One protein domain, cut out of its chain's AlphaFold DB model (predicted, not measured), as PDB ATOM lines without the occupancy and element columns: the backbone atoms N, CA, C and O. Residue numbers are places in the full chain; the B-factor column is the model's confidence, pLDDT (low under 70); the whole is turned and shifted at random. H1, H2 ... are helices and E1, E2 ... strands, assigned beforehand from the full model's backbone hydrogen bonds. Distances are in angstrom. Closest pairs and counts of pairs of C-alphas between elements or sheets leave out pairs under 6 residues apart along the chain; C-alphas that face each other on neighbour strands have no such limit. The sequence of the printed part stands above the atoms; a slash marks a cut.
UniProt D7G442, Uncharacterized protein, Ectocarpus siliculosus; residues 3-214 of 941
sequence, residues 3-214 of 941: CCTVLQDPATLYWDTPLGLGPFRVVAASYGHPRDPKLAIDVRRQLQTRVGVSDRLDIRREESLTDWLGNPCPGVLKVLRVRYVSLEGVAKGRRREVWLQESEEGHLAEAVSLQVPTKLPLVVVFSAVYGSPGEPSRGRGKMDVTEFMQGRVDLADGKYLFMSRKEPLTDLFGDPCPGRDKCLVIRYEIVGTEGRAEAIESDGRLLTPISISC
ATOM      1  N   CYS A   3      27.702  -9.258  92.546       39.75
ATOM      2  CA  CYS A   3      27.919  -7.825  92.235       39.75
ATOM      3  C   CYS A   3      27.066  -7.285  91.068       39.75
ATOM      4  O   CYS A   3      26.813  -6.085  91.001       39.75
ATOM      5  N   CYS A   4      26.579  -8.154  90.175       45.94
ATOM      6  CA  CYS A   4      25.699  -7.762  89.080       45.94
ATOM      7  C   CYS A   4      24.314  -7.261  89.538       45.94
ATOM      8  O   CYS A   4      23.627  -6.663  88.726       45.94
ATOM      9  N   THR A   5      23.881  -7.469  90.791       50.19
ATOM     10  CA  THR A   5      22.512  -7.104  91.221       50.19
ATOM     11  C   THR A   5      22.278  -5.607  91.439       50.19
ATOM     12  O   THR A   5      21.125  -5.204  91.536       50.19
ATOM     13  N   VAL A   6      23.329  -4.780  91.521       57.09
ATOM     14  CA  VAL A   6      23.194  -3.303  91.573       57.09
ATOM     15  C   VAL A   6      22.993  -2.722  90.170       57.09
ATOM     16  O   VAL A   6      22.262  -1.752  89.979       57.09
ATOM     17  N   LEU A   7      23.615  -3.342  89.166       60.47
ATOM     18  CA  LEU A   7      23.467  -2.968  87.764       60.47
ATOM     19  C   LEU A   7      22.172  -3.603  87.233       60.47
ATOM     20  O   LEU A   7      22.179  -4.758  86.815       60.47
ATOM     21  N   GLN A   8      21.067  -2.847  87.299       58.03
ATOM     22  CA  GLN A   8      19.723  -3.267  86.865       58.03
ATOM     23  C   GLN A   8      19.748  -4.038  85.535       58.03
ATOM     24  O   GLN A   8      20.499  -3.673  84.627       58.03
ATOM     25  N   ASP A   9      18.903  -5.072  85.416       55.31
ATOM     26  CA  ASP A   9      18.841  -5.913  84.217       55.31
ATOM     27  C   ASP A   9      18.655  -5.034  82.964       55.31
ATOM     28  O   ASP A   9      17.646  -4.325  82.852       55.31
ATOM     29  N   PRO A  10      19.611  -5.038  82.015       54.56
ATOM     30  CA  PRO A  10      19.590  -4.123  80.887       54.56
ATOM     31  C   PRO A  10      18.500  -4.449  79.856       54.56
ATOM     32  O   PRO A  10      18.369  -3.706  78.886       54.56
ATOM     33  N   ALA A  11      17.707  -5.510  80.045       58.47
ATOM     34  CA  ALA A  11      16.439  -5.700  79.342       58.47
ATOM     35  C   ALA A  11      15.339  -4.716  79.793       58.47
ATOM     36  O   ALA A  11      14.410  -4.458  79.035       58.47
ATOM     37  N   THR A  12      15.440  -4.144  81.000       54.41
ATOM     38  CA  THR A  12      14.444  -3.192  81.537       54.41
ATOM     39  C   THR A  12      14.714  -1.729  81.169       54.41
ATOM     40  O   THR A  12      13.852  -0.871  81.357       54.41
ATOM     41  N   LEU A  13      15.889  -1.430  80.608       55.78
ATOM     42  CA  LEU A  13      16.245  -0.093  80.132       55.78
ATOM     43  C   LEU A  13      15.713   0.151  78.715       55.78
ATOM     44  O   LEU A  13      16.447   0.051  77.732       55.78
ATOM     45  N   TYR A  14      14.426   0.502  78.636       52.97
ATOM     46  CA  TYR A  14      13.800   1.034  77.422       52.97
ATOM     47  C   TYR A  14      14.623   2.193  76.835       52.97
ATOM     48  O   TYR A  14      15.073   3.096  77.547       52.97
ATOM     49  N   TRP A  15      14.825   2.159  75.518       58.66
ATOM     50  CA  TRP A  15      15.736   3.071  74.817       58.66
ATOM     51  C   TRP A  15      15.149   4.467  74.571       58.66
ATOM     52  O   TRP A  15      15.909   5.368  74.215       58.66
ATOM     53  N   ASP A  16      13.850   4.651  74.837       51.50
ATOM     54  CA  ASP A  16      12.960   5.774  74.474       51.50
ATOM     55  C   ASP A  16      13.272   7.122  75.161       51.50
ATOM     56  O   ASP A  16      12.423   7.997  75.319       51.50
ATOM     57  N   THR A  17      14.514   7.311  75.599       53.66
ATOM     58  CA  THR A  17      15.017   8.585  76.111       53.66
ATOM     59  C   THR A  17      15.237   9.538  74.927       53.66
ATOM     60  O   THR A  17      15.932   9.152  73.985       53.66
ATOM     61  N   PRO A  18      14.664  10.758  74.930       53.44
ATOM     62  CA  PRO A  18      14.602  11.606  73.740       53.44
ATOM     63  C   PRO A  18      15.971  12.070  73.213       53.44
ATOM     64  O   PRO A  18      16.984  12.044  73.913       53.44
ATOM     65  N   LEU A  19      15.956  12.536  71.958       53.84
ATOM     66  CA  LEU A  19      17.075  12.814  71.034       53.84
ATOM     67  C   LEU A  19      18.105  13.898  71.463       53.84
ATOM     68  O   LEU A  19      18.791  14.451  70.609       53.84
ATOM     69  N   GLY A  20      18.216  14.225  72.752       65.31
ATOM     70  CA  GLY A  20      19.090  15.284  73.285       65.31
ATOM     71  C   GLY A  20      20.345  14.817  74.035       65.31
ATOM     72  O   GLY A  20      21.076  15.659  74.549       65.31
ATOM     73  N   LEU A  21      20.597  13.508  74.148       66.31
ATOM     74  CA  LEU A  21      21.789  12.980  74.830       66.31
ATOM     75  C   LEU A  21      23.004  12.918  73.889       66.31
ATOM     76  O   LEU A  21      22.874  12.546  72.722       66.31
ATOM     77  N   GLY A  22      24.182  13.264  74.421       81.31
ATOM     78  CA  GLY A  22      25.451  13.253  73.689       81.31
ATOM     79  C   GLY A  22      25.903  11.853  73.238       81.31
ATOM     80  O   GLY A  22      25.290  10.841  73.592       81.31
ATOM     81  N   PRO A  23      26.997  11.759  72.460       87.94
ATOM     82  CA  PRO A  23      27.440  10.489  71.891       87.94
ATOM     83  C   PRO A  23      27.901   9.461  72.932       87.94
ATOM     84  O   PRO A  23      27.932   8.275  72.599       87.94
ATOM     85  N   PHE A  24      28.218   9.879  74.165       91.31
ATOM     86  CA  PHE A  24      28.532   9.012  75.301       91.31
ATOM     87  C   PHE A  24      27.307   8.829  76.220       91.31
ATOM     88  O   PHE A  24      26.826   9.792  76.823       91.31
ATOM     89  N   ARG A  25      26.825   7.588  76.390       91.38
ATOM     90  CA  ARG A  25      25.707   7.265  77.296       91.38
ATOM     91  C   ARG A  25      26.105   6.241  78.358       91.38
ATOM     92  O   ARG A  25      26.489   5.121  78.025       91.38
ATOM     93  N   VAL A  26      25.934   6.588  79.633       93.19
ATOM     94  CA  VAL A  26      26.064   5.666  80.772       93.19
ATOM     95  C   VAL A  26      24.776   4.846  80.885       93.19
ATOM     96  O   VAL A  26      23.692   5.385  81.100       93.19
ATOM     97  N   VAL A  27      24.883   3.527  80.730       91.56
ATOM     98  CA  VAL A  27      23.747   2.591  80.806       91.56
ATOM     99  C   VAL A  27      23.473   2.191  82.255       91.56
ATOM    100  O   VAL A  27      22.321   2.192  82.689       91.56
ATOM    101  N   ALA A  28      24.532   1.893  83.008       92.44
ATOM    102  CA  ALA A  28      24.505   1.594  84.436       92.44
ATOM    103  C   ALA A  28      25.886   1.887  85.035       92.44
ATOM    104  O   ALA A  28      26.897   1.683  84.362       92.44
ATOM    105  N   ALA A  29      25.956   2.340  86.284       95.50
ATOM    106  CA  ALA A  29      27.232   2.480  86.976       95.50
ATOM    107  C   ALA A  29      27.062   2.277  88.479       95.50
ATOM    108  O   ALA A  29      26.067   2.721  89.046       95.50
ATOM    109  N   SER A  30      28.031   1.630  89.118       96.56
ATOM    110  CA  SER A  30      28.019   1.398  90.561       96.56
ATOM    111  C   SER A  30      29.355   1.745  91.202       96.56
ATOM    112  O   SER A  30      30.410   1.483  90.632       96.56
ATOM    113  N   TYR A  31      29.307   2.329  92.396       97.62
ATOM    114  CA  TYR A  31      30.479   2.667  93.207       97.62
ATOM    115  C   TYR A  31      30.321   2.028  94.584       97.62
ATOM    116  O   TYR A  31      29.236   2.090  95.160       97.62
ATOM    117  N   GLY A  32      31.368   1.372  95.087       96.56
ATOM    118  CA  GLY A  32      31.352   0.722  96.399       96.56
ATOM    119  C   GLY A  32      32.228  -0.524  96.489       96.56
ATOM    120  O   GLY A  32      33.198  -0.669  95.745       96.56
ATOM    121  N   HIS A  33      31.899  -1.430  97.411       95.19
ATOM    122  CA  HIS A  33      32.741  -2.577  97.751       95.19
ATOM    123  C   HIS A  33      32.995  -3.498  96.532       95.19
ATOM    124  O   HIS A  33      32.044  -3.947  95.889       95.19
ATOM    125  N   PRO A  34      34.254  -3.902  96.244       89.69
ATOM    126  CA  PRO A  34      34.578  -4.792  95.121       89.69
ATOM    127  C   PRO A  34      33.857  -6.154  95.080       89.69
ATOM    128  O   PRO A  34      33.829  -6.765  94.010       89.69
ATOM    129  N   ARG A  35      33.310  -6.655  96.202       87.38
ATOM    130  CA  ARG A  35      32.804  -8.038  96.338       87.38
ATOM    131  C   ARG A  35      31.367  -8.172  96.873       87.38
ATOM    132  O   ARG A  35      30.716  -9.156  96.521       87.38
ATOM    133  N   ASP A  36      30.850  -7.224  97.663       90.56
ATOM    134  CA  ASP A  36      29.445  -7.237  98.117       90.56
ATOM    135  C   ASP A  36      28.601  -6.185  97.367       90.56
ATOM    136  O   ASP A  36      28.845  -4.990  97.548       90.56
ATOM    137  N   PRO A  37      27.589  -6.572  96.556       87.50
ATOM    138  CA  PRO A  37      26.656  -5.617  95.948       87.50
ATOM    139  C   PRO A  37      25.892  -4.751  96.956       87.50
ATOM    140  O   PRO A  37      25.481  -3.655  96.598       87.50
ATOM    141  N   LYS A  38      25.652  -5.221  98.187       92.38
ATOM    142  CA  LYS A  38      24.865  -4.469  99.182       92.38
ATOM    143  C   LYS A  38      25.556  -3.188  99.644       92.38
ATOM    144  O   LYS A  38      24.896  -2.294 100.157       92.38
ATOM    145  N   LEU A  39      26.873  -3.127  99.467       95.00
ATOM    146  CA  LEU A  39      27.746  -2.029  99.862       95.00
ATOM    147  C   LEU A  39      28.205  -1.229  98.631       95.00
ATOM    148  O   LEU A  39      29.341  -0.761  98.570       95.00
ATOM    149  N   ALA A  40      27.331  -1.119  97.624       95.06
ATOM    150  CA  ALA A  40      27.536  -0.309  96.430       95.06
ATOM    151  C   ALA A  40      26.242   0.397  95.988       95.06
ATOM    152  O   ALA A  40      25.145  -0.152  96.083       95.06
ATOM    153  N   ILE A  41      26.394   1.620  95.483       95.75
ATOM    154  CA  ILE A  41      25.316   2.555  95.124       95.75
ATOM    155  C   ILE A  41      25.257   2.788  93.607       95.75
ATOM    156  O   ILE A  41      26.295   2.750  92.945       95.75
ATOM    157  N   ASP A  42      24.062   3.039  93.047       95.25
ATOM    158  CA  ASP A  42      23.910   3.483  91.647       95.25
ATOM    159  C   ASP A  42      24.395   4.934  91.513       95.25
ATOM    160  O   ASP A  42      23.844   5.849  92.127       95.25
ATOM    161  N   VAL A  43      25.423   5.133  90.688       96.75
ATOM    162  CA  VAL A  43      26.035   6.445  90.408       96.75
ATOM    163  C   VAL A  43      25.832   6.896  88.959       96.75
ATOM    164  O   VAL A  43      26.354   7.927  88.534       96.75
ATOM    165  N   ARG A  44      25.043   6.148  88.176       95.19
ATOM    166  CA  ARG A  44      24.743   6.422  86.760       95.19
ATOM    167  C   ARG A  44      24.288   7.853  86.504       95.19
ATOM    168  O   ARG A  44      24.694   8.431  85.500       95.19
ATOM    169  N   ARG A  45      23.430   8.413  87.368       94.06
ATOM    170  CA  ARG A  45      22.904   9.778  87.192       94.06
ATOM    171  C   ARG A  45      24.027  10.803  87.335       94.06
ATOM    172  O   ARG A  45      24.196  11.627  86.450       94.06
ATOM    173  N   GLN A  46      24.838  10.680  88.382       96.81
ATOM    174  CA  GLN A  46      25.989  11.529  88.674       96.81
ATOM    175  C   GLN A  46      27.002  11.497  87.516       96.81
ATOM    176  O   GLN A  46      27.400  12.551  87.020       96.81
ATOM    177  N   LEU A  47      27.345  10.301  87.013       95.81
ATOM    178  CA  LEU A  47      28.222  10.158  85.845       95.81
ATOM    179  C   LEU A  47      27.603  10.763  84.573       95.81
ATOM    180  O   LEU A  47      28.276  11.495  83.853       95.81
ATOM    181  N   GLN A  48      26.324  10.492  84.286       94.44
ATOM    182  CA  GLN A  48      25.664  10.988  83.072       94.44
ATOM    183  C   GLN A  48      25.476  12.513  83.089       94.44
ATOM    184  O   GLN A  48      25.607  13.142  82.039       94.44
ATOM    185  N   THR A  49      25.223  13.115  84.254       94.31
ATOM    186  CA  THR A  49      25.201  14.574  84.441       94.31
ATOM    187  C   THR A  49      26.581  15.185  84.203       94.31
ATOM    188  O   THR A  49      26.665  16.218  83.547       94.31
ATOM    189  N   ARG A  50      27.661  14.535  84.663       95.38
ATOM    190  CA  ARG A  50      29.042  14.985  84.414       95.38
ATOM    191  C   ARG A  50      29.455  14.878  82.942       95.38
ATOM    192  O   ARG A  50      30.178  15.739  82.460       95.38
ATOM    193  N   VAL A  51      28.982  13.855  82.227       94.50
ATOM    194  CA  VAL A  51      29.131  13.761  80.763       94.50
ATOM    195  C   VAL A  51      28.341  14.871  80.066       94.50
ATOM    196  O   VAL A  51      28.860  15.537  79.174       94.50
ATOM    197  N   GLY A  52      27.079  15.079  80.450       90.69
ATOM    198  CA  GLY A  52      26.195  16.051  79.809       90.69
ATOM    199  C   GLY A  52      26.037  15.778  78.307       90.69
ATOM    200  O   GLY A  52      25.430  14.784  77.909       90.69
ATOM    201  N   VAL A  53      26.595  16.669  77.483       87.56
ATOM    202  CA  VAL A  53      26.592  16.593  76.004       87.56
ATOM    203  C   VAL A  53      27.948  16.110  75.444       87.56
ATOM    204  O   VAL A  53      28.090  15.916  74.239       87.56
ATOM    205  N   SER A  54      28.946  15.892  76.308       89.69
ATOM    206  CA  SER A  54      30.307  15.472  75.948       89.69
ATOM    207  C   SER A  54      30.351  14.113  75.233       89.69
ATOM    208  O   SER A  54      29.504  13.240  75.440       89.69
ATOM    209  N   ASP A  55      31.393  13.899  74.429       90.69
ATOM    210  CA  ASP A  55      31.792  12.576  73.937       90.69
ATOM    211  C   ASP A  55      32.687  11.815  74.927       90.69
ATOM    212  O   ASP A  55      33.061  10.671  74.663       90.69
ATOM    213  N   ARG A  56      33.019  12.431  76.064       93.19
ATOM    214  CA  ARG A  56      34.067  11.995  76.984       93.19
ATOM    215  C   ARG A  56      33.683  12.179  78.453       93.19
ATOM    216  O   ARG A  56      33.223  13.251  78.850       93.19
ATOM    217  N   LEU A  57      33.921  11.141  79.256       95.38
ATOM    218  CA  LEU A  57      33.911  11.174  80.721       95.38
ATOM    219  C   LEU A  57      35.356  11.203  81.233       95.38
ATOM    220  O   LEU A  57      36.047  10.187  81.184       95.38
ATOM    221  N   ASP A  58      35.786  12.353  81.751       95.81
ATOM    222  CA  ASP A  58      37.043  12.492  82.493       95.81
ATOM    223  C   ASP A  58      36.805  12.395  84.000       95.81
ATOM    224  O   ASP A  58      35.918  13.070  84.532       95.81
ATOM    225  N   ILE A  59      37.640  11.617  84.686       96.38
ATOM    226  CA  ILE A  59      37.777  11.561  86.145       96.38
ATOM    227  C   ILE A  59      39.277  11.623  86.450       96.38
ATOM    228  O   ILE A  59      40.017  10.699  86.104       96.38
ATOM    229  N   ARG A  60      39.751  12.718  87.051       95.50
ATOM    230  CA  ARG A  60      41.168  12.862  87.414       95.50
ATOM    231  C   ARG A  60      41.480  12.104  88.707       95.50
ATOM    232  O   ARG A  60      40.576  11.783  89.475       95.50
ATOM    233  N   ARG A  61      42.761  11.821  88.961       95.12
ATOM    234  CA  ARG A  61      43.198  11.073  90.155       95.12
ATOM    235  C   ARG A  61      43.015  11.887  91.441       95.12
ATOM    236  O   ARG A  61      42.686  11.343  92.491       95.12
ATOM    237  N   GLU A  62      43.185  13.198  91.340       96.06
ATOM    238  CA  GLU A  62      43.129  14.161  92.442       96.06
ATOM    239  C   GLU A  62      41.688  14.448  92.905       96.06
ATOM    240  O   GLU A  62      41.478  15.181  93.867       96.06
ATOM    241  N   GLU A  63      40.682  13.893  92.226       96.25
ATOM    242  CA  GLU A  63      39.275  14.101  92.553       96.25
ATOM    243  C   GLU A  63      38.770  13.067  93.558       96.25
ATOM    244  O   GLU A  63      38.863  11.861  93.328       96.25
ATOM    245  N   SER A  64      38.167  13.552  94.643       96.88
ATOM    246  CA  SER A  64      37.487  12.713  95.626       96.88
ATOM    247  C   SER A  64      36.148  12.213  95.073       96.88
ATOM    248  O   SER A  64      35.136  12.922  95.044       96.88
ATOM    249  N   LEU A  65      36.124  10.947  94.660       97.06
ATOM    250  CA  LEU A  65      34.900  10.200  94.383       97.06
ATOM    251  C   LEU A  65      34.013  10.078  95.627       97.06
ATOM    252  O   LEU A  65      32.798   9.986  95.488       97.06
ATOM    253  N   THR A  66      34.589  10.112  96.832       96.62
ATOM    254  CA  THR A  66      33.816  10.089  98.082       96.62
ATOM    255  C   THR A  66      32.989  11.365  98.257       96.62
ATOM    256  O   THR A  66      31.810  11.260  98.587       96.62
ATOM    257  N   ASP A  67      33.536  12.544  97.950       97.06
ATOM    258  CA  ASP A  67      32.792  13.809  98.065       97.06
ATOM    259  C   ASP A  67      31.775  13.997  96.928       97.06
ATOM    260  O   ASP A  67      30.715  14.592  97.120       97.06
ATOM    261  N   TRP A  68      32.068  13.465  95.735       96.94
ATOM    262  CA  TRP A  68      31.186  13.575  94.568       96.94
ATOM    263  C   TRP A  68      30.069  12.514  94.524       96.94
ATOM    264  O   TRP A  68      28.950  12.813  94.099       96.94
ATOM    265  N   LEU A  69      30.356  11.274  94.931       96.88
ATOM    266  CA  LEU A  69      29.440  10.131  94.811       96.88
ATOM    267  C   LEU A  69      28.895   9.634  96.163       96.88
ATOM    268  O   LEU A  69      27.893   8.918  96.169       96.88
ATOM    269  N   GLY A  70      29.509  10.027  97.284       96.94
ATOM    270  CA  GLY A  70      29.222   9.530  98.635       96.94
ATOM    271  C   GLY A  70      30.014   8.265  98.986       96.94
ATOM    272  O   GLY A  70      30.406   7.505  98.105       96.94
ATOM    273  N   ASN A  71      30.235   8.004 100.281       97.06
ATOM    274  CA  ASN A  71      30.965   6.821 100.755       97.06
ATOM    275  C   ASN A  71      30.008   5.680 101.188       97.06
ATOM    276  O   ASN A  71      29.454   5.746 102.286       97.06
ATOM    277  N   PRO A  72      29.804   4.623 100.372       96.69
ATOM    278  CA  PRO A  72      28.915   3.504 100.704       96.69
ATOM    279  C   PRO A  72      29.549   2.445 101.626       96.69
ATOM    280  O   PRO A  72      28.842   1.557 102.104       96.69
ATOM    281  N   CYS A  73      30.867   2.489 101.846       96.19
ATOM    282  CA  CYS A  73      31.597   1.545 102.695       96.19
ATOM    283  C   CYS A  73      32.920   2.157 103.207       96.19
ATOM    284  O   CYS A  73      33.978   1.921 102.615       96.19
ATOM    285  N   PRO A  74      32.874   2.933 104.309       96.44
ATOM    286  CA  PRO A  74      34.058   3.565 104.889       96.44
ATOM    287  C   PRO A  74      35.152   2.564 105.273       96.44
ATOM    288  O   PRO A  74      34.853   1.462 105.737       96.44
ATOM    289  N   GLY A  75      36.420   2.940 105.088       95.62
ATOM    290  CA  GLY A  75      37.574   2.093 105.410       95.62
ATOM    291  C   GLY A  75      37.788   0.906 104.457       95.62
ATOM    292  O   GLY A  75      38.672   0.083 104.695       95.62
ATOM    293  N   VAL A  76      37.011   0.802 103.374       96.31
ATOM    294  CA  VAL A  76      37.181  -0.203 102.314       96.31
ATOM    295  C   VAL A  76      37.471   0.510 100.997       96.31
ATOM    296  O   VAL A  76      36.704   1.377 100.585       96.31
ATOM    297  N   LEU A  77      38.546   0.127 100.300       96.38
ATOM    298  CA  LEU A  77      38.832   0.637  98.954       96.38
ATOM    299  C   LEU A  77      37.747   0.176  97.970       96.38
ATOM    300  O   LEU A  77      37.444  -1.018  97.854       96.38
ATOM    301  N   LYS A  78      37.143   1.140  97.279       96.69
ATOM    302  CA  LYS A  78      35.974   0.947  96.418       96.69
ATOM    303  C   LYS A  78      36.387   0.648  94.977       96.69
ATOM    304  O   LYS A  78      37.528   0.851  94.561       96.69
ATOM    305  N   VAL A  79      35.421   0.176  94.196       95.62
ATOM    306  CA  VAL A  79      35.519   0.063  92.739       95.62
ATOM    307  C   VAL A  79      34.354   0.816  92.111       95.62
ATOM    308  O   VAL A  79      33.193   0.522  92.394       95.62
ATOM    309  N   LEU A  80      34.674   1.765  91.234       96.75
ATOM    310  CA  LEU A  80      33.737   2.407  90.325       96.75
ATOM    311  C   LEU A  80      33.632   1.555  89.052       96.75
ATOM    312  O   LEU A  80      34.592   1.414  88.297       96.75
ATOM    313  N   ARG A  81      32.461   0.964  88.815       95.25
ATOM    314  CA  ARG A  81      32.136   0.183  87.614       95.25
ATOM    315  C   ARG A  81      31.239   1.017  86.714       95.25
ATOM    316  O   ARG A  81      30.189   1.472  87.161       95.25
ATOM    317  N   VAL A  82      31.616   1.191  85.452       95.38
ATOM    318  CA  VAL A  82      30.883   2.011  84.479       95.38
ATOM    319  C   VAL A  82      30.549   1.169  83.254       95.38
ATOM    320  O   VAL A  82      31.445   0.788  82.505       95.38
ATOM    321  N   ARG A  83      29.257   0.908  83.021       93.75
ATOM    322  CA  ARG A  83      28.745   0.388  81.747       93.75
ATOM    323  C   ARG A  83      28.254   1.537  80.887       93.75
ATOM    324  O   ARG A  83      27.323   2.250  81.268       93.75
ATOM    325  N   TYR A  84      28.845   1.695  79.712       93.31
ATOM    326  CA  TYR A  84      28.525   2.760  78.768       93.31
ATOM    327  C   TYR A  84      28.402   2.226  77.339       93.31
ATOM    328  O   TYR A  84      28.838   1.124  77.000       93.31
ATOM    329  N   VAL A  85      27.748   3.017  76.497       90.06
ATOM    330  CA  VAL A  85      27.542   2.741  75.078       90.06
ATOM    331  C   VAL A  85      27.759   4.046  74.315       90.06
ATOM    332  O   VAL A  85      27.217   5.086  74.687       90.06
ATOM    333  N   SER A  86      28.553   3.996  73.245       86.81
ATOM    334  CA  SER A  86      28.646   5.099  72.283       86.81
ATOM    335  C   SER A  86      27.440   5.078  71.338       86.81
ATOM    336  O   SER A  86      26.966   3.991  71.024       86.81
ATOM    337  N   LEU A  87      26.965   6.211  70.806       78.62
ATOM    338  CA  LEU A  87      25.823   6.217  69.862       78.62
ATOM    339  C   LEU A  87      26.006   5.247  68.676       78.62
ATOM    340  O   LEU A  87      25.101   4.478  68.355       78.62
ATOM    341  N   GLU A  88      27.202   5.190  68.083       75.44
ATOM    342  CA  GLU A  88      27.532   4.210  67.032       75.44
ATOM    343  C   GLU A  88      27.561   2.755  67.554       75.44
ATOM    344  O   GLU A  88      27.275   1.802  66.829       75.44
ATOM    345  N   GLY A  89      27.878   2.579  68.840       67.31
ATOM    346  CA  GLY A  89      27.793   1.314  69.561       67.31
ATOM    347  C   GLY A  89      26.352   0.860  69.799       67.31
ATOM    348  O   GLY A  89      26.103  -0.336  69.679       67.31
ATOM    349  N   VAL A  90      25.396   1.775  70.035       69.44
ATOM    350  CA  VAL A  90      23.956   1.449  70.155       69.44
ATOM    351  C   VAL A  90      23.483   0.738  68.888       69.44
ATOM    352  O   VAL A  90      22.949  -0.366  68.964       69.44
ATOM    353  N   ALA A  91      23.778   1.314  67.718       69.12
ATOM    354  CA  ALA A  91      23.422   0.749  66.413       69.12
ATOM    355  C   ALA A  91      24.068  -0.624  66.125       69.12
ATOM    356  O   ALA A  91      23.610  -1.351  65.245       69.12
ATOM    357  N   LYS A  92      25.124  -0.988  66.864       74.44
ATOM    358  CA  LYS A  92      25.850  -2.265  66.761       74.44
ATOM    359  C   LYS A  92      25.631  -3.188  67.973       74.44
ATOM    360  O   LYS A  92      26.281  -4.226  68.057       74.44
ATOM    361  N   GLY A  93      24.784  -2.806  68.935       75.25
ATOM    362  CA  GLY A  93      24.593  -3.506  70.214       75.25
ATOM    363  C   GLY A  93      25.833  -3.567  71.128       75.25
ATOM    364  O   GLY A  93      25.818  -4.289  72.123       75.25
ATOM    365  N   ARG A  94      26.914  -2.842  70.807       80.19
ATOM    366  CA  ARG A  94      28.228  -2.947  71.468       80.19
ATOM    367  C   ARG A  94      28.245  -2.163  72.787       80.19
ATOM    368  O   ARG A  94      28.374  -0.936  72.786       80.19
ATOM    369  N   ARG A  95      28.141  -2.889  73.903       85.56
ATOM    370  CA  ARG A  95      28.313  -2.391  75.279       85.56
ATOM    371  C   ARG A  95      29.766  -2.490  75.737       85.56
ATOM    372  O   ARG A  95      30.521  -3.329  75.250       85.56
ATOM    373  N   ARG A  96      30.147  -1.595  76.646       88.50
ATOM    374  CA  ARG A  96      31.513  -1.389  77.134       88.50
ATOM    375  C   ARG A  96      31.443  -1.281  78.658       88.50
ATOM    376  O   ARG A  96      30.624  -0.517  79.166       88.50
ATOM    377  N   GLU A  97      32.258  -2.039  79.381       92.75
ATOM    378  CA  GLU A  97      32.318  -2.026  80.847       92.75
ATOM    379  C   GLU A  97      33.747  -1.737  81.305       92.75
ATOM    380  O   GLU A  97      34.683  -2.419  80.905       92.75
ATOM    381  N   VAL A  98      33.922  -0.732  82.158       92.50
ATOM    382  CA  VAL A  98      35.221  -0.368  82.733       92.50
ATOM    383  C   VAL A  98      35.131  -0.404  84.255       92.50
ATOM    384  O   VAL A  98      34.153   0.072  84.832       92.50
ATOM    385  N   TRP A  99      36.131  -1.003  84.907       93.38
ATOM    386  CA  TRP A  99      36.257  -1.063  86.365       93.38
ATOM    387  C   TRP A  99      37.477  -0.257  86.797       93.38
ATOM    388  O   TRP A  99      38.579  -0.497  86.308       93.38
ATOM    389  N   LEU A 100      37.268   0.672  87.722       93.94
ATOM    390  CA  LEU A 100      38.259   1.621  88.210       93.94
ATOM    391  C   LEU A 100      38.368   1.442  89.723       93.94
ATOM    392  O   LEU A 100      37.368   1.577  90.429       93.94
ATOM    393  N   GLN A 101      39.548   1.085  90.217       94.88
ATOM    394  CA  GLN A 101      39.772   0.803  91.635       94.88
ATOM    395  C   GLN A 101      40.386   2.017  92.346       94.88
ATOM    396  O   GLN A 101      41.214   2.726  91.771       94.88
ATOM    397  N   GLU A 102      39.998   2.236  93.601       96.31
ATOM    398  CA  GLU A 102      40.664   3.191  94.490       96.31
ATOM    399  C   GLU A 102      42.081   2.726  94.873       96.31
ATOM    400  O   GLU A 102      42.275   1.561  95.229       96.31
ATOM    401  N   SER A 103      43.066   3.634  94.854       94.44
ATOM    402  CA  SER A 103      44.353   3.416  95.542       94.44
ATOM    403  C   SER A 103      44.295   3.859  97.001       94.44
ATOM    404  O   SER A 103      44.896   3.230  97.867       94.44
ATOM    405  N   GLU A 104      43.563   4.941  97.255       95.19
ATOM    406  CA  GLU A 104      43.388   5.608  98.544       95.19
ATOM    407  C   GLU A 104      41.889   5.914  98.703       95.19
ATOM    408  O   GLU A 104      41.174   6.013  97.705       95.19
ATOM    409  N   GLU A 105      41.368   6.020  99.927       93.31
ATOM    410  CA  GLU A 105      39.922   6.200 100.126       93.31
ATOM    411  C   GLU A 105      39.432   7.512  99.483       93.31
ATOM    412  O   GLU A 105      39.897   8.594  99.821       93.31
ATOM    413  N   GLY A 106      38.502   7.396  98.528       92.69
ATOM    414  CA  GLY A 106      38.016   8.498  97.700       92.69
ATOM    415  C   GLY A 106      38.753   8.685  96.368       92.69
ATOM    416  O   GLY A 106      38.188   9.318  95.483       92.69
ATOM    417  N   HIS A 107      39.949   8.124  96.165       94.88
ATOM    418  CA  HIS A 107      40.810   8.448  95.019       94.88
ATOM    419  C   HIS A 107      41.145   7.236  94.142       94.88
ATOM    420  O   HIS A 107      41.644   6.211  94.615       94.88
ATOM    421  N   LEU A 108      40.913   7.367  92.831       95.06
ATOM    422  CA  LEU A 108      41.273   6.345  91.841       95.06
ATOM    423  C   LEU A 108      42.790   6.125  91.769       95.06
ATOM    424  O   LEU A 108      43.572   7.068  91.859       95.06
ATOM    425  N   ALA A 109      43.203   4.881  91.519       91.50
ATOM    426  CA  ALA A 109      44.614   4.541  91.332       91.50
ATOM    427  C   ALA A 109      45.247   5.219  90.101       91.50
ATOM    428  O   ALA A 109      46.426   5.577  90.118       91.50
ATOM    429  N   GLU A 110      44.456   5.424  89.046       91.06
ATOM    430  CA  GLU A 110      44.863   6.035  87.780       91.06
ATOM    431  C   GLU A 110      43.806   7.064  87.342       91.06
ATOM    432  O   GLU A 110      42.620   6.909  87.641       91.06
ATOM    433  N   ALA A 111      44.224   8.121  86.640       91.00
ATOM    434  CA  ALA A 111      43.305   9.090  86.040       91.00
ATOM    435  C   ALA A 111      42.679   8.506  84.763       91.00
ATOM    436  O   ALA A 111      43.368   7.868  83.965       91.00
ATOM    437  N   VAL A 112      41.379   8.726  84.551       92.75
ATOM    438  CA  VAL A 112      40.593   7.993  83.551       92.75
ATOM    439  C   VAL A 112      39.877   8.934  82.592       92.75
ATOM    440  O   VAL A 112      39.167   9.848  83.003       92.75
ATOM    441  N   SER A 113      40.019   8.636  81.302       92.56
ATOM    442  CA  SER A 113      39.382   9.323  80.180       92.56
ATOM    443  C   SER A 113      38.613   8.302  79.341       92.56
ATOM    444  O   SER A 113      39.186   7.656  78.463       92.56
ATOM    445  N   LEU A 114      37.309   8.150  79.581       91.81
ATOM    446  CA  LEU A 114      36.445   7.329  78.728       91.81
ATOM    447  C   LEU A 114      35.878   8.200  77.606       91.81
ATOM    448  O   LEU A 114      34.850   8.849  77.782       91.81
ATOM    449  N   GLN A 115      36.553   8.226  76.458       89.31
ATOM    450  CA  GLN A 115      36.097   8.939  75.263       89.31
ATOM    451  C   GLN A 115      35.420   7.977  74.275       89.31
ATOM    452  O   GLN A 115      35.882   6.856  74.065       89.31
ATOM    453  N   VAL A 116      34.331   8.408  73.632       83.75
ATOM    454  CA  VAL A 116      33.808   7.731  72.440       83.75
ATOM    455  C   VAL A 116      34.853   7.851  71.333       83.75
ATOM    456  O   VAL A 116      35.184   8.974  70.956       83.75
ATOM    457  N   PRO A 117      35.350   6.742  70.756       75.81
ATOM    458  CA  PRO A 117      36.329   6.823  69.680       75.81
ATOM    459  C   PRO A 117      35.787   7.633  68.490       75.81
ATOM    460  O   PRO A 117      34.895   7.190  67.771       75.81
ATOM    461  N   THR A 118      36.337   8.834  68.280       75.88
ATOM    462  CA  THR A 118      36.002   9.727  67.148       75.88
ATOM    463  C   THR A 118      36.477   9.171  65.802       75.88
ATOM    464  O   THR A 118      36.033   9.599  64.737       75.88
ATOM    465  N   LYS A 119      37.373   8.184  65.858       77.12
ATOM    466  CA  LYS A 119      37.756   7.276  64.778       77.12
ATOM    467  C   LYS A 119      37.307   5.876  65.188       77.12
ATOM    468  O   LYS A 119      37.365   5.554  66.372       77.12
ATOM    469  N   LEU A 120      36.925   5.034  64.226       74.81
ATOM    470  CA  LEU A 120      36.637   3.621  64.494       74.81
ATOM    471  C   LEU A 120      37.811   2.987  65.269       74.81
ATOM    472  O   LEU A 120      38.956   3.147  64.829       74.81
ATOM    473  N   PRO A 121      37.564   2.299  66.401       79.44
ATOM    474  CA  PRO A 121      38.631   1.684  67.178       79.44
ATOM    475  C   PRO A 121      39.311   0.599  66.334       79.44
ATOM    476  O   PRO A 121      38.646  -0.160  65.627       79.44
ATOM    477  N   LEU A 122      40.643   0.563  66.375       85.94
ATOM    478  CA  LEU A 122      41.446  -0.330  65.538       85.94
ATOM    479  C   LEU A 122      41.275  -1.793  65.956       85.94
ATOM    480  O   LEU A 122      41.229  -2.668  65.095       85.94
ATOM    481  N   VAL A 123      41.160  -2.024  67.265       91.06
ATOM    482  CA  VAL A 123      40.796  -3.292  67.899       91.06
ATOM    483  C   VAL A 123      39.345  -3.214  68.375       91.06
ATOM    484  O   VAL A 123      38.902  -2.202  68.916       91.06
ATOM    485  N   VAL A 124      38.601  -4.303  68.215       91.62
ATOM    486  CA  VAL A 124      37.246  -4.494  68.757       91.62
ATOM    487  C   VAL A 124      37.182  -5.874  69.391       91.62
ATOM    488  O   VAL A 124      37.737  -6.811  68.832       91.62
ATOM    489  N   VAL A 125      36.459  -6.053  70.494       94.00
ATOM    490  CA  VAL A 125      36.159  -7.384  71.042       94.00
ATOM    491  C   VAL A 125      34.703  -7.745  70.750       94.00
ATOM    492  O   VAL A 125      33.784  -7.040  71.153       94.00
ATOM    493  N   PHE A 126      34.490  -8.848  70.028       91.62
ATOM    494  CA  PHE A 126      33.153  -9.355  69.688       91.62
ATOM    495  C   PHE A 126      32.584 -10.284  70.754       91.62
ATOM    496  O   PHE A 126      31.373 -10.350  70.946       91.62
ATOM    497  N   SER A 127      33.458 -11.081  71.365       93.44
ATOM    498  CA  SER A 127      33.104 -12.057  72.385       93.44
ATOM    499  C   SER A 127      34.351 -12.396  73.185       93.44
ATOM    500  O   SER A 127      35.364 -12.782  72.603       93.44
ATOM    501  N   ALA A 128      34.288 -12.280  74.505       95.81
ATOM    502  CA  ALA A 128      35.298 -12.810  75.401       95.81
ATOM    503  C   ALA A 128      34.628 -13.668  76.472       95.81
ATOM    504  O   ALA A 128      33.656 -13.248  77.095       95.81
ATOM    505  N   VAL A 129      35.137 -14.880  76.673       95.25
ATOM    506  CA  VAL A 129      34.558 -15.866  77.589       95.25
ATOM    507  C   VAL A 129      35.648 -16.396  78.505       95.25
ATOM    508  O   VAL A 129      36.682 -16.870  78.032       95.25
ATOM    509  N   TYR A 130      35.391 -16.341  79.808       96.44
ATOM    510  CA  TYR A 130      36.253 -16.885  80.850       96.44
ATOM    511  C   TYR A 130      35.569 -18.076  81.529       96.44
ATOM    512  O   TYR A 130      34.427 -17.962  81.978       96.44
ATOM    513  N   GLY A 131      36.229 -19.232  81.591       95.50
ATOM    514  CA  GLY A 131      35.670 -20.427  82.231       95.50
ATOM    515  C   GLY A 131      36.290 -21.734  81.758       95.50
ATOM    516  O   GLY A 131      37.298 -21.722  81.056       95.50
ATOM    517  N   SER A 132      35.677 -22.861  82.125       92.75
ATOM    518  CA  SER A 132      36.194 -24.199  81.798       92.75
ATOM    519  C   SER A 132      36.438 -24.362  80.285       92.75
ATOM    520  O   SER A 132      35.535 -24.058  79.489       92.75
ATOM    521  N   PRO A 133      37.602 -24.874  79.840       86.56
ATOM    522  CA  PRO A 133      37.800 -25.265  78.446       86.56
ATOM    523  C   PRO A 133      36.856 -26.421  78.056       86.56
ATOM    524  O   PRO A 133      36.243 -27.068  78.907       86.56
ATOM    525  N   GLY A 134      36.695 -26.656  76.750       77.62
ATOM    526  CA  GLY A 134      35.945 -27.794  76.187       77.62
ATOM    527  C   GLY A 134      34.409 -27.732  76.261       77.62
ATOM    528  O   GLY A 134      33.748 -28.104  75.297       77.62
ATOM    529  N   GLU A 135      33.817 -27.242  77.356       71.31
ATOM    530  CA  GLU A 135      32.351 -27.228  77.521       71.31
ATOM    531  C   GLU A 135      31.639 -26.298  76.508       71.31
ATOM    532  O   GLU A 135      32.189 -25.250  76.145       71.31
ATOM    533  N   PRO A 136      30.401 -26.615  76.069       66.44
ATOM    534  CA  PRO A 136      29.644 -25.780  75.133       66.44
ATOM    535  C   PRO A 136      29.285 -24.407  75.725       66.44
ATOM    536  O   PRO A 136      29.072 -24.254  76.929       66.44
ATOM    537  N   SER A 137      29.157 -23.395  74.860       61.34
ATOM    538  CA  SER A 137      29.099 -21.957  75.198       61.34
ATOM    539  C   SER A 137      27.876 -21.468  75.999       61.34
ATOM    540  O   SER A 137      27.646 -20.266  76.075       61.34
ATOM    541  N   ARG A 138      27.058 -22.369  76.554       65.38
ATOM    542  CA  ARG A 138      25.860 -22.070  77.366       65.38
ATOM    543  C   ARG A 138      25.805 -22.879  78.678       65.38
ATOM    544  O   ARG A 138      24.743 -22.998  79.281       65.38
ATOM    545  N   GLY A 139      26.926 -23.474  79.099       67.62
ATOM    546  CA  GLY A 139      27.033 -24.263  80.333       67.62
ATOM    547  C   GLY A 139      27.203 -23.434  81.615       67.62
ATOM    548  O   GLY A 139      27.637 -22.282  81.583       67.62
ATOM    549  N   ARG A 140      26.908 -24.051  82.770       80.00
ATOM    550  CA  ARG A 140      27.354 -23.552  84.084       80.00
ATOM    551  C   ARG A 140      28.871 -23.744  84.164       80.00
ATOM    552  O   ARG A 140      29.318 -24.861  83.959       80.00
ATOM    553  N   GLY A 141      29.633 -22.704  84.495       86.88
ATOM    554  CA  GLY A 141      31.104 -22.770  84.496       86.88
ATOM    555  C   GLY A 141      31.791 -21.817  83.517       86.88
ATOM    556  O   GLY A 141      33.005 -21.906  83.335       86.88
ATOM    557  N   LYS A 142      31.037 -20.899  82.893       91.69
ATOM    558  CA  LYS A 142      31.565 -19.820  82.048       91.69
ATOM    559  C   LYS A 142      30.926 -18.474  82.390       91.69
ATOM    560  O   LYS A 142      29.769 -18.416  82.800       91.69
ATOM    561  N   MET A 143      31.690 -17.407  82.198       92.31
ATOM    562  CA  MET A 143      31.280 -16.011  82.307       92.31
ATOM    563  C   MET A 143      31.591 -15.298  80.994       92.31
ATOM    564  O   MET A 143      32.679 -15.452  80.438       92.31
ATOM    565  N   ASP A 144      30.630 -14.517  80.511       92.19
ATOM    566  CA  ASP A 144      30.864 -13.547  79.447       92.19
ATOM    567  C   ASP A 144      31.584 -12.331  80.049       92.19
ATOM    568  O   ASP A 144      31.138 -11.773  81.055       92.19
ATOM    569  N   VAL A 145      32.721 -11.963  79.462       95.00
ATOM    570  CA  VAL A 145      33.562 -10.824  79.857       95.00
ATOM    571  C   VAL A 145      33.786  -9.863  78.678       95.00
ATOM    572  O   VAL A 145      34.699  -9.040  78.700       95.00
ATOM    573  N   THR A 146      32.950  -9.947  77.637       94.38
ATOM    574  CA  THR A 146      33.061  -9.164  76.392       94.38
ATOM    575  C   THR A 146      33.036  -7.660  76.645       94.38
ATOM    576  O   THR A 146      33.918  -6.949  76.163       94.38
ATOM    577  N   GLU A 147      32.067  -7.178  77.436       92.75
ATOM    578  CA  GLU A 147      31.928  -5.746  77.746       92.75
ATOM    579  C   GLU A 147      33.192  -5.213  78.449       92.75
ATOM    580  O   GLU A 147      33.675  -4.135  78.102       92.75
ATOM    581  N   PHE A 148      33.779  -6.000  79.360       94.19
ATOM    582  CA  PHE A 148      35.012  -5.663  80.084       94.19
ATOM    583  C   PHE A 148      36.239  -5.602  79.163       94.19
ATOM    584  O   PHE A 148      37.042  -4.672  79.235       94.19
ATOM    585  N   MET A 149      36.388  -6.578  78.263       95.94
ATOM    586  CA  MET A 149      37.519  -6.610  77.329       95.94
ATOM    587  C   MET A 149      37.450  -5.472  76.306       95.94
ATOM    588  O   MET A 149      38.481  -4.882  75.990       95.94
ATOM    589  N   GLN A 150      36.250  -5.110  75.833       94.38
ATOM    590  CA  GLN A 150      36.076  -3.911  75.011       94.38
ATOM    591  C   GLN A 150      36.354  -2.631  75.816       94.38
ATOM    592  O   GLN A 150      37.000  -1.731  75.293       94.38
ATOM    593  N   GLY A 151      35.942  -2.553  77.086       90.81
ATOM    594  CA  GLY A 151      36.268  -1.416  77.954       90.81
ATOM    595  C   GLY A 151      37.776  -1.224  78.159       90.81
ATOM    596  O   GLY A 151      38.271  -0.101  78.095       90.81
ATOM    597  N   ARG A 152      38.543  -2.314  78.306       93.44
ATOM    598  CA  ARG A 152      40.017  -2.254  78.314       93.44
ATOM    599  C   ARG A 152      40.622  -1.818  76.981       93.44
ATOM    600  O   ARG A 152      41.596  -1.074  76.984       93.44
ATOM    601  N   VAL A 153      40.051  -2.252  75.858       92.38
ATOM    602  CA  VAL A 153      40.446  -1.766  74.525       92.38
ATOM    603  C   VAL A 153      40.179  -0.265  74.384       92.38
ATOM    604  O   VAL A 153      41.012   0.452  73.839       92.38
ATOM    605  N   ASP A 154      39.056   0.225  74.906       89.62
ATOM    606  CA  ASP A 154      38.687   1.642  74.863       89.62
ATOM    607  C   ASP A 154      39.606   2.524  75.720       89.62
ATOM    608  O   ASP A 154      40.006   3.591  75.264       89.62
ATOM    609  N   LEU A 155      39.995   2.059  76.917       87.94
ATOM    610  CA  LEU A 155      41.017   2.705  77.757       87.94
ATOM    611  C   LEU A 155      42.372   2.847  77.039       87.94
ATOM    612  O   LEU A 155      43.155   3.734  77.364       87.94
ATOM    613  N   ALA A 156      42.638   2.002  76.040       85.94
ATOM    614  CA  ALA A 156      43.804   2.062  75.165       85.94
ATOM    615  C   ALA A 156      43.524   2.797  73.829       85.94
ATOM    616  O   ALA A 156      44.137   2.476  72.807       85.94
ATOM    617  N   ASP A 157      42.578   3.744  73.799       86.31
ATOM    618  CA  ASP A 157      42.086   4.473  72.608       86.31
ATOM    619  C   ASP A 157      41.599   3.565  71.454       86.31
ATOM    620  O   ASP A 157      41.624   3.944  70.278       86.31
ATOM    621  N   GLY A 158      41.220   2.320  71.745       86.50
ATOM    622  CA  GLY A 158      40.909   1.317  70.730       86.50
ATOM    623  C   GLY A 158      42.129   0.738  70.000       86.50
ATOM    624  O   GLY A 158      41.953   0.134  68.944       86.50
ATOM    625  N   LYS A 159      43.362   0.938  70.490       85.62
ATOM    626  CA  LYS A 159      44.609   0.558  69.791       85.62
ATOM    627  C   LYS A 159      45.103  -0.852  70.127       85.62
ATOM    628  O   LYS A 159      45.674  -1.520  69.262       85.62
ATOM    629  N   TYR A 160      44.932  -1.303  71.369       90.50
ATOM    630  CA  TYR A 160      45.419  -2.606  71.832       90.50
ATOM    631  C   TYR A 160      44.615  -3.154  73.020       90.50
ATOM    632  O   TYR A 160      43.935  -2.413  73.720       90.50
ATOM    633  N   LEU A 161      44.735  -4.459  73.266       93.69
ATOM    634  CA  LEU A 161      44.356  -5.130  74.509       93.69
ATOM    635  C   LEU A 161      45.579  -5.860  75.060       93.69
ATOM    636  O   LEU A 161      46.195  -6.655  74.348       93.69
ATOM    637  N   PHE A 162      45.910  -5.622  76.326       92.88
ATOM    638  CA  PHE A 162      46.965  -6.344  77.034       92.88
ATOM    639  C   PHE A 162      46.435  -6.939  78.343       92.88
ATOM    640  O   PHE A 162      45.609  -6.330  79.029       92.88
ATOM    641  N   MET A 163      46.916  -8.137  78.676       94.00
ATOM    642  CA  MET A 163      46.673  -8.816  79.947       94.00
ATOM    643  C   MET A 163      47.931  -9.550  80.407       94.00
ATOM    644  O   MET A 163      48.438 -10.448  79.729       94.00
ATOM    645  N   SER A 164      48.419  -9.179  81.582       91.56
ATOM    646  CA  SER A 164      49.631  -9.695  82.202       91.56
ATOM    647  C   SER A 164      49.404 -11.017  82.939       91.56
ATOM    648  O   SER A 164      48.378 -11.233  83.579       91.56
ATOM    649  N   ARG A 165      50.447 -11.859  82.980       93.44
ATOM    650  CA  ARG A 165      50.530 -13.048  83.856       93.44
ATOM    651  C   ARG A 165      50.361 -12.729  85.350       93.44
ATOM    652  O   ARG A 165      50.130 -13.628  86.150       93.44
ATOM    653  N   LYS A 166      50.559 -11.469  85.757       91.62
ATOM    654  CA  LYS A 166      50.482 -11.045  87.166       91.62
ATOM    655  C   LYS A 166      49.055 -10.739  87.637       91.62
ATOM    656  O   LYS A 166      48.845 -10.646  88.842       91.62
ATOM    657  N   GLU A 167      48.105 -10.566  86.721       90.88
ATOM    658  CA  GLU A 167      46.750 -10.107  87.042       90.88
ATOM    659  C   GLU A 167      45.854 -11.253  87.554       90.88
ATOM    660  O   GLU A 167      45.753 -12.282  86.882       90.88
ATOM    661  N   PRO A 168      45.186 -11.094  88.716       92.81
ATOM    662  CA  PRO A 168      44.251 -12.083  89.245       92.81
ATOM    663  C   PRO A 168      42.898 -12.016  88.516       92.81
ATOM    664  O   PRO A 168      42.010 -11.239  88.860       92.81
ATOM    665  N   LEU A 169      42.712 -12.877  87.515       94.56
ATOM    666  CA  LEU A 169      41.460 -13.044  86.771       94.56
ATOM    667  C   LEU A 169      40.272 -13.401  87.676       94.56
ATOM    668  O   LEU A 169      39.139 -13.025  87.389       94.56
ATOM    669  N   THR A 170      40.520 -14.106  88.779       93.19
ATOM    670  CA  THR A 170      39.505 -14.438  89.789       93.19
ATOM    671  C   THR A 170      39.002 -13.222  90.567       93.19
ATOM    672  O   THR A 170      37.854 -13.242  91.005       93.19
ATOM    673  N   ASP A 171      39.785 -12.146  90.682       88.94
ATOM    674  CA  ASP A 171      39.313 -10.857  91.206       88.94
ATOM    675  C   ASP A 171      38.695  -9.981  90.104       88.94
ATOM    676  O   ASP A 171      37.688  -9.315  90.345       88.94
ATOM    677  N   LEU A 172      39.238 -10.026  88.878       89.88
ATOM    678  CA  LEU A 172      38.721  -9.262  87.732       89.88
ATOM    679  C   LEU A 172      37.368  -9.766  87.205       89.88
ATOM    680  O   LEU A 172      36.578  -8.967  86.716       89.88
ATOM    681  N   PHE A 173      37.084 -11.070  87.273       92.00
ATOM    682  CA  PHE A 173      35.859 -11.670  86.712       92.00
ATOM    683  C   PHE A 173      35.019 -12.418  87.761       92.00
ATOM    684  O   PHE A 173      33.826 -12.656  87.556       92.00
ATOM    685  N   GLY A 174      35.611 -12.762  88.908       91.75
ATOM    686  CA  GLY A 174      35.116 -13.830  89.777       91.75
ATOM    687  C   GLY A 174      35.581 -15.208  89.294       91.75
ATOM    688  O   GLY A 174      36.109 -15.348  88.193       91.75
ATOM    689  N   ASP A 175      35.362 -16.249  90.100       93.12
ATOM    690  CA  ASP A 175      35.560 -17.631  89.646       93.12
ATOM    691  C   ASP A 175      34.253 -18.194  89.036       93.12
ATOM    692  O   ASP A 175      33.255 -18.324  89.757       93.12
ATOM    693  N   PRO A 176      34.206 -18.510  87.726       93.31
ATOM    694  CA  PRO A 176      33.065 -19.176  87.099       93.31
ATOM    695  C   PRO A 176      32.921 -20.657  87.479       93.31
ATOM    696  O   PRO A 176      31.802 -21.171  87.441       93.31
ATOM    697  N   CYS A 177      34.009 -21.345  87.838       91.69
ATOM    698  CA  CYS A 177      34.014 -22.757  88.225       91.69
ATOM    699  C   CYS A 177      35.177 -23.068  89.195       91.69
ATOM    700  O   CYS A 177      36.259 -23.474  88.757       91.69
ATOM    701  N   PRO A 178      34.948 -22.918  90.516       92.06
ATOM    702  CA  PRO A 178      35.930 -23.253  91.543       92.06
ATOM    703  C   PRO A 178      36.424 -24.698  91.449       92.06
ATOM    704  O   PRO A 178      35.639 -25.617  91.208       92.06
ATOM    705  N   GLY A 179      37.728 -24.896  91.654       91.62
ATOM    706  CA  GLY A 179      38.364 -26.217  91.582       91.62
ATOM    707  C   GLY A 179      38.480 -26.802  90.168       91.62
ATOM    708  O   GLY A 179      38.710 -28.001  90.035       91.62
ATOM    709  N   ARG A 180      38.311 -25.985  89.120       92.62
ATOM    710  CA  ARG A 180      38.602 -26.347  87.726       92.62
ATOM    711  C   ARG A 180      39.506 -25.313  87.065       92.62
ATOM    712  O   ARG A 180      39.321 -24.110  87.284       92.62
ATOM    713  N   ASP A 181      40.393 -25.799  86.204       92.25
ATOM    714  CA  ASP A 181      41.199 -25.005  85.277       92.25
ATOM    715  C   ASP A 181      40.284 -24.161  84.385       92.25
ATOM    716  O   ASP A 181      39.291 -24.662  83.836       92.25
ATOM    717  N   LYS A 182      40.605 -22.879  84.218       95.94
ATOM    718  CA  LYS A 182      39.850 -21.988  83.337       95.94
ATOM    719  C   LYS A 182      40.693 -21.571  82.144       95.94
ATOM    720  O   LYS A 182      41.905 -21.747  82.072       95.94
ATOM    721  N   CYS A 183      40.018 -21.021  81.153       96.06
ATOM    722  CA  CYS A 183      40.627 -20.453  79.973       96.06
ATOM    723  C   CYS A 183      39.909 -19.149  79.635       96.06
ATOM    724  O   CYS A 183      38.687 -19.046  79.779       96.06
ATOM    725  N   LEU A 184      40.678 -18.152  79.205       97.12
ATOM    726  CA  LEU A 184      40.168 -16.917  78.639       97.12
ATOM    727  C   LEU A 184      40.297 -16.986  77.116       97.12
ATOM    728  O   LEU A 184      41.404 -16.977  76.574       97.12
ATOM    729  N   VAL A 185      39.151 -17.038  76.438       96.00
ATOM    730  CA  VAL A 185      39.042 -17.031  74.974       96.00
ATOM    731  C   VAL A 185      38.519 -15.667  74.537       96.00
ATOM    732  O   VAL A 185      37.437 -15.269  74.965       96.00
ATOM    733  N   ILE A 186      39.251 -14.959  73.676       96.56
ATOM    734  CA  ILE A 186      38.886 -13.625  73.173       96.56
ATOM    735  C   ILE A 186      38.790 -13.668  71.646       96.56
ATOM    736  O   ILE A 186      39.791 -13.900  70.973       96.56
ATOM    737  N   ARG A 187      37.603 -13.407  71.094       95.38
ATOM    738  CA  ARG A 187      37.370 -13.135  69.668       95.38
ATOM    739  C   ARG A 187      37.314 -11.633  69.425       95.38
ATOM    740  O   ARG A 187      36.522 -10.930  70.057       95.38
ATOM    741  N   TYR A 188      38.115 -11.163  68.482       95.50
ATOM    742  CA  TYR A 188      38.328  -9.743  68.230       95.50
ATOM    743  C   TYR A 188      38.344  -9.404  66.733       95.50
ATOM    744  O   TYR A 188      38.492 -10.282  65.890       95.50
ATOM    745  N   GLU A 189      38.190  -8.124  66.418       90.56
ATOM    746  CA  GLU A 189      38.414  -7.496  65.112       90.56
ATOM    747  C   GLU A 189      39.729  -6.706  65.206       90.56
ATOM    748  O   GLU A 189      39.938  -6.009  66.199       90.56
ATOM    749  N   ILE A 190      40.588  -6.761  64.188       88.62
ATOM    750  CA  ILE A 190      41.613  -5.740  63.930       88.62
ATOM    751  C   ILE A 190      41.378  -5.184  62.530       88.62
ATOM    752  O   ILE A 190      41.601  -5.887  61.545       88.62
ATOM    753  N   VAL A 191      40.907  -3.936  62.440       81.81
ATOM    754  CA  VAL A 191      40.676  -3.205  61.178       81.81
ATOM    755  C   VAL A 191      39.949  -4.075  60.124       81.81
ATOM    756  O   VAL A 191      40.414  -4.259  59.001       81.81
ATOM    757  N   GLY A 192      38.820  -4.682  60.516       75.31
ATOM    758  CA  GLY A 192      38.013  -5.581  59.675       75.31
ATOM    759  C   GLY A 192      38.458  -7.053  59.624       75.31
ATOM    760  O   GLY A 192      37.775  -7.866  59.006       75.31
ATOM    761  N   THR A 193      39.569  -7.427  60.265       78.94
ATOM    762  CA  THR A 193      40.078  -8.814  60.302       78.94
ATOM    763  C   THR A 193      39.684  -9.500  61.610       78.94
ATOM    764  O   THR A 193      40.107  -9.058  62.675       78.94
ATOM    765  N   GLU A 194      38.915 -10.591  61.563       89.69
ATOM    766  CA  GLU A 194      38.649 -11.399  62.763       89.69
ATOM    767  C   GLU A 194      39.899 -12.155  63.252       89.69
ATOM    768  O   GLU A 194      40.640 -12.738  62.460       89.69
ATOM    769  N   GLY A 195      40.086 -12.211  64.572       92.31
ATOM    770  CA  GLY A 195      41.112 -13.004  65.247       92.31
ATOM    771  C   GLY A 195      40.605 -13.656  66.537       92.31
ATOM    772  O   GLY A 195      39.538 -13.319  67.059       92.31
ATOM    773  N   ARG A 196      41.377 -14.621  67.053       95.12
ATOM    774  CA  ARG A 196      41.126 -15.316  68.326       95.12
ATOM    775  C   ARG A 196      42.422 -15.407  69.122       95.12
ATOM    776  O   ARG A 196      43.391 -15.978  68.634       95.12
ATOM    777  N   ALA A 197      42.406 -14.899  70.349       95.31
ATOM    778  CA  ALA A 197      43.421 -15.178  71.357       95.31
ATOM    779  C   ALA A 197      42.855 -16.156  72.387       95.31
ATOM    780  O   ALA A 197      41.651 -16.165  72.659       95.31
ATOM    781  N   GLU A 198      43.727 -16.972  72.963       96.19
ATOM    782  CA  GLU A 198      43.357 -17.982  73.944       96.19
ATOM    783  C   GLU A 198      44.509 -18.188  74.919       96.19
ATOM    784  O   GLU A 198      45.652 -18.374  74.498       96.19
ATOM    785  N   ALA A 199      44.218 -18.132  76.215       96.38
ATOM    786  CA  ALA A 199      45.205 -18.380  77.253       96.38
ATOM    787  C   ALA A 199      44.578 -19.152  78.418       96.38
ATOM    788  O   ALA A 199      43.464 -18.860  78.860       96.38
ATOM    789  N   ILE A 200      45.300 -20.163  78.894       96.88
ATOM    790  CA  ILE A 200      44.910 -20.992  80.039       96.88
ATOM    791  C   ILE A 200      45.229 -20.231  81.332       96.88
ATOM    792  O   ILE A 200      46.233 -19.516  81.412       96.88
ATOM    793  N   GLU A 201      44.362 -20.380  82.326       96.25
ATOM    794  CA  GLU A 201      44.534 -19.883  83.684       96.25
ATOM    795  C   GLU A 201      45.025 -21.002  84.619       96.25
ATOM    796  O   GLU A 201      44.661 -22.165  84.465       96.25
ATOM    797  N   SER A 202      45.880 -20.631  85.570       95.00
ATOM    798  CA  SER A 202      46.289 -21.422  86.731       95.00
ATOM    799  C   SER A 202      46.252 -20.495  87.938       95.00
ATOM    800  O   SER A 202      46.738 -19.366  87.855       95.00
ATOM    801  N   ASP A 203      45.664 -20.943  89.046       93.88
ATOM    802  CA  ASP A 203      45.676 -20.223  90.331       93.88
ATOM    803  C   ASP A 203      45.166 -18.768  90.237       93.88
ATOM    804  O   ASP A 203      45.693 -17.843  90.863       93.88
ATOM    805  N   GLY A 204      44.144 -18.540  89.405       93.00
ATOM    806  CA  GLY A 204      43.585 -17.219  89.131       93.00
ATOM    807  C   GLY A 204      44.386 -16.353  88.159       93.00
ATOM    808  O   GLY A 204      44.042 -15.186  88.008       93.00
ATOM    809  N   ARG A 205      45.445 -16.849  87.510       95.75
ATOM    810  CA  ARG A 205      46.363 -16.056  86.670       95.75
ATOM    811  C   ARG A 205      46.611 -16.683  85.304       95.75
ATOM    812  O   ARG A 205      46.612 -17.897  85.154       95.75
ATOM    813  N   LEU A 206      46.879 -15.855  84.294       96.38
ATOM    814  CA  LEU A 206      47.210 -16.338  82.949       96.38
ATOM    815  C   LEU A 206      48.588 -17.015  82.892       96.38
ATOM    816  O   LEU A 206      49.601 -16.394  83.216       96.38
ATOM    817  N   LEU A 207      48.647 -18.239  82.355       94.62
ATOM    818  CA  LEU A 207      49.904 -18.937  82.049       94.62
ATOM    819  C   LEU A 207      50.687 -18.270  80.906       94.62
ATOM    820  O   LEU A 207      51.918 -18.325  80.881       94.62
ATOM    821  N   THR A 208      50.006 -17.577  79.994       92.25
ATOM    822  CA  THR A 208      50.598 -16.821  78.877       92.25
ATOM    823  C   THR A 208      49.887 -15.471  78.775       92.25
ATOM    824  O   THR A 208      48.656 -15.460  78.775       92.25
ATOM    825  N   PRO A 209      50.607 -14.334  78.716       93.25
ATOM    826  CA  PRO A 209      49.962 -13.029  78.619       93.25
ATOM    827  C   PRO A 209      49.253 -12.895  77.268       93.25
ATOM    828  O   PRO A 209      49.785 -13.321  76.241       93.25
ATOM    829  N   ILE A 210      48.076 -12.272  77.254       95.06
ATOM    830  CA  ILE A 210      47.396 -11.929  76.001       95.06
ATOM    831  C   ILE A 210      47.861 -10.533  75.580       95.06
ATOM    832  O   ILE A 210      47.769  -9.584  76.355       95.06
ATOM    833  N   SER A 211      48.336 -10.410  74.342       92.69
ATOM    834  CA  SER A 211      48.639  -9.128  73.702       92.69
ATOM    835  C   SER A 211      48.001  -9.106  72.318       92.69
ATOM    836  O   SER A 211      48.443  -9.803  71.408       92.69
ATOM    837  N   ILE A 212      46.926  -8.331  72.176       92.12
ATOM    838  CA  ILE A 212      46.207  -8.100  70.921       92.12
ATOM    839  C   ILE A 212      46.389  -6.620  70.595       92.12
ATOM    840  O   ILE A 212      45.549  -5.782  70.914       92.12
ATOM    841  N   SER A 213      47.532  -6.278  70.009       87.75
ATOM    842  CA  SER A 213      47.785  -4.928  69.511       87.75
ATOM    843  C   SER A 213      47.430  -4.846  68.033       87.75
ATOM    844  O   SER A 213      47.908  -5.643  67.228       87.75
ATOM    845  N   CYS A 214      46.643  -3.839  67.648       72.06
ATOM    846  CA  CYS A 214      46.735  -3.340  66.287       72.06
ATOM    847  C   CYS A 214      48.008  -2.497  66.219       72.06
ATOM    848  O   CYS A 214      47.944  -1.287  66.418       72.06
TER     849      CYS A 214
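This is residues 3 to 214 of the 941 residues of an uncharacterized protein of Ectocarpus siliculosus (UniProt D7G442). Two lobes stand side by side, each built on a twisted four-stranded sheet with a helix over one face and a small two-stranded sheet. H4 sits between the lobes: it covers E7 of the second lobe and packs beside E5, at the edge of the first lobe's sheet. The 212 printed residues include five named helices and twelve named strands, along the chain E1 E2 H1 E3 H2 E4 H3 E5 E6 E7 E8 H4 E9 H5 E10 E11 E12. The sheets run E2 E1 E4 E5, E8 E7 E10 E11, E3 E6 and E9 E12, all antiparallel, and the class is mixed, helices and strands. The whole is compact and rounded, with a radius of gyration of the C-alphas of 17.2 A and spans of 44 by 42 by 33 A.

E1, residues 24 to 32, bends by 67 degrees at residue 27 and forms a hairpin with E2, residues 40 to 42, where N 41 and O 31 are 2.9 A apart. E4, residues 79 to 86, neighbours E1, with N 81 and O 30 at 2.8 A, and E5, residues 96 to 104, with N 98 and O 82 at 2.9 A. H1, residues 44 to 51, is on this twisted sheet at a height of 8.5 A, slantwise to the strands at 46 degrees to E1 on the local plane. E3, residues 56 to 59, pairs with E6, residues 112 to 115, with N 57 and O 114 at 2.9 A; the closest C-alphas of E3 and H1 are those of Leu 57 and Val 51, 5.4 A apart. H2, residues 65 to 69, and H3, residues 87 to 90, only graze the first sheet. E7, residues 123 to 131, forms a hairpin with E8, residues 142 to 144, with N 143 and O 130 at 2.8 A. E10, residues 183 to 190, neighbours E7, with N 187 and O 127 at 2.8 A, and forms a hairpin with E11, residues 193 to 202, with N 186 and O 197 at 2.9 A. H4, residues 146 to 155, is on this sheet at a height of 8.5 A, and at the level of the first sheet, where the C-alphas of Glu 147 and Arg 96, the closest of H4 and E5, are 4.4 A apart. E5 and E7 are apart. E9, residues 160 to 163, pairs with E12, residues 210 to 213, with N 161 and O 212 at 2.8 A; their sheet and the sheet E8 E7 E10 E11 form a sandwich, two sheets face to face, in which the parts that face each other are 9.1 A apart centre to centre. H5, residues 169 to 172, only grazes the sheet E8 E7 E10 E11. In H1, H2 and H4 every O i to N i+4 pair is within hydrogen-bond range; H3 and H5 are too short for one.

E1 begins at C-alpha 24 (28.532, 9.012, 75.301) and is 22.8 A long; E4 is 22.2 A, E5 25.5 A, E7 22.9 A, E10 21.8 A and E11 29.9 A. H4 is 14.4 A long, and E12 ends at C-alpha 213 (47.785, -4.928, 69.511).

The C-alphas farthest apart are those of Gly 20 and Gly 179, 49.3 A. The printed part has no cut, and no link is long. Residues 3 to 23 bear no named element; pLDDT is under 70 in residues 3 to 21, 89 to 91 and 136 to 139.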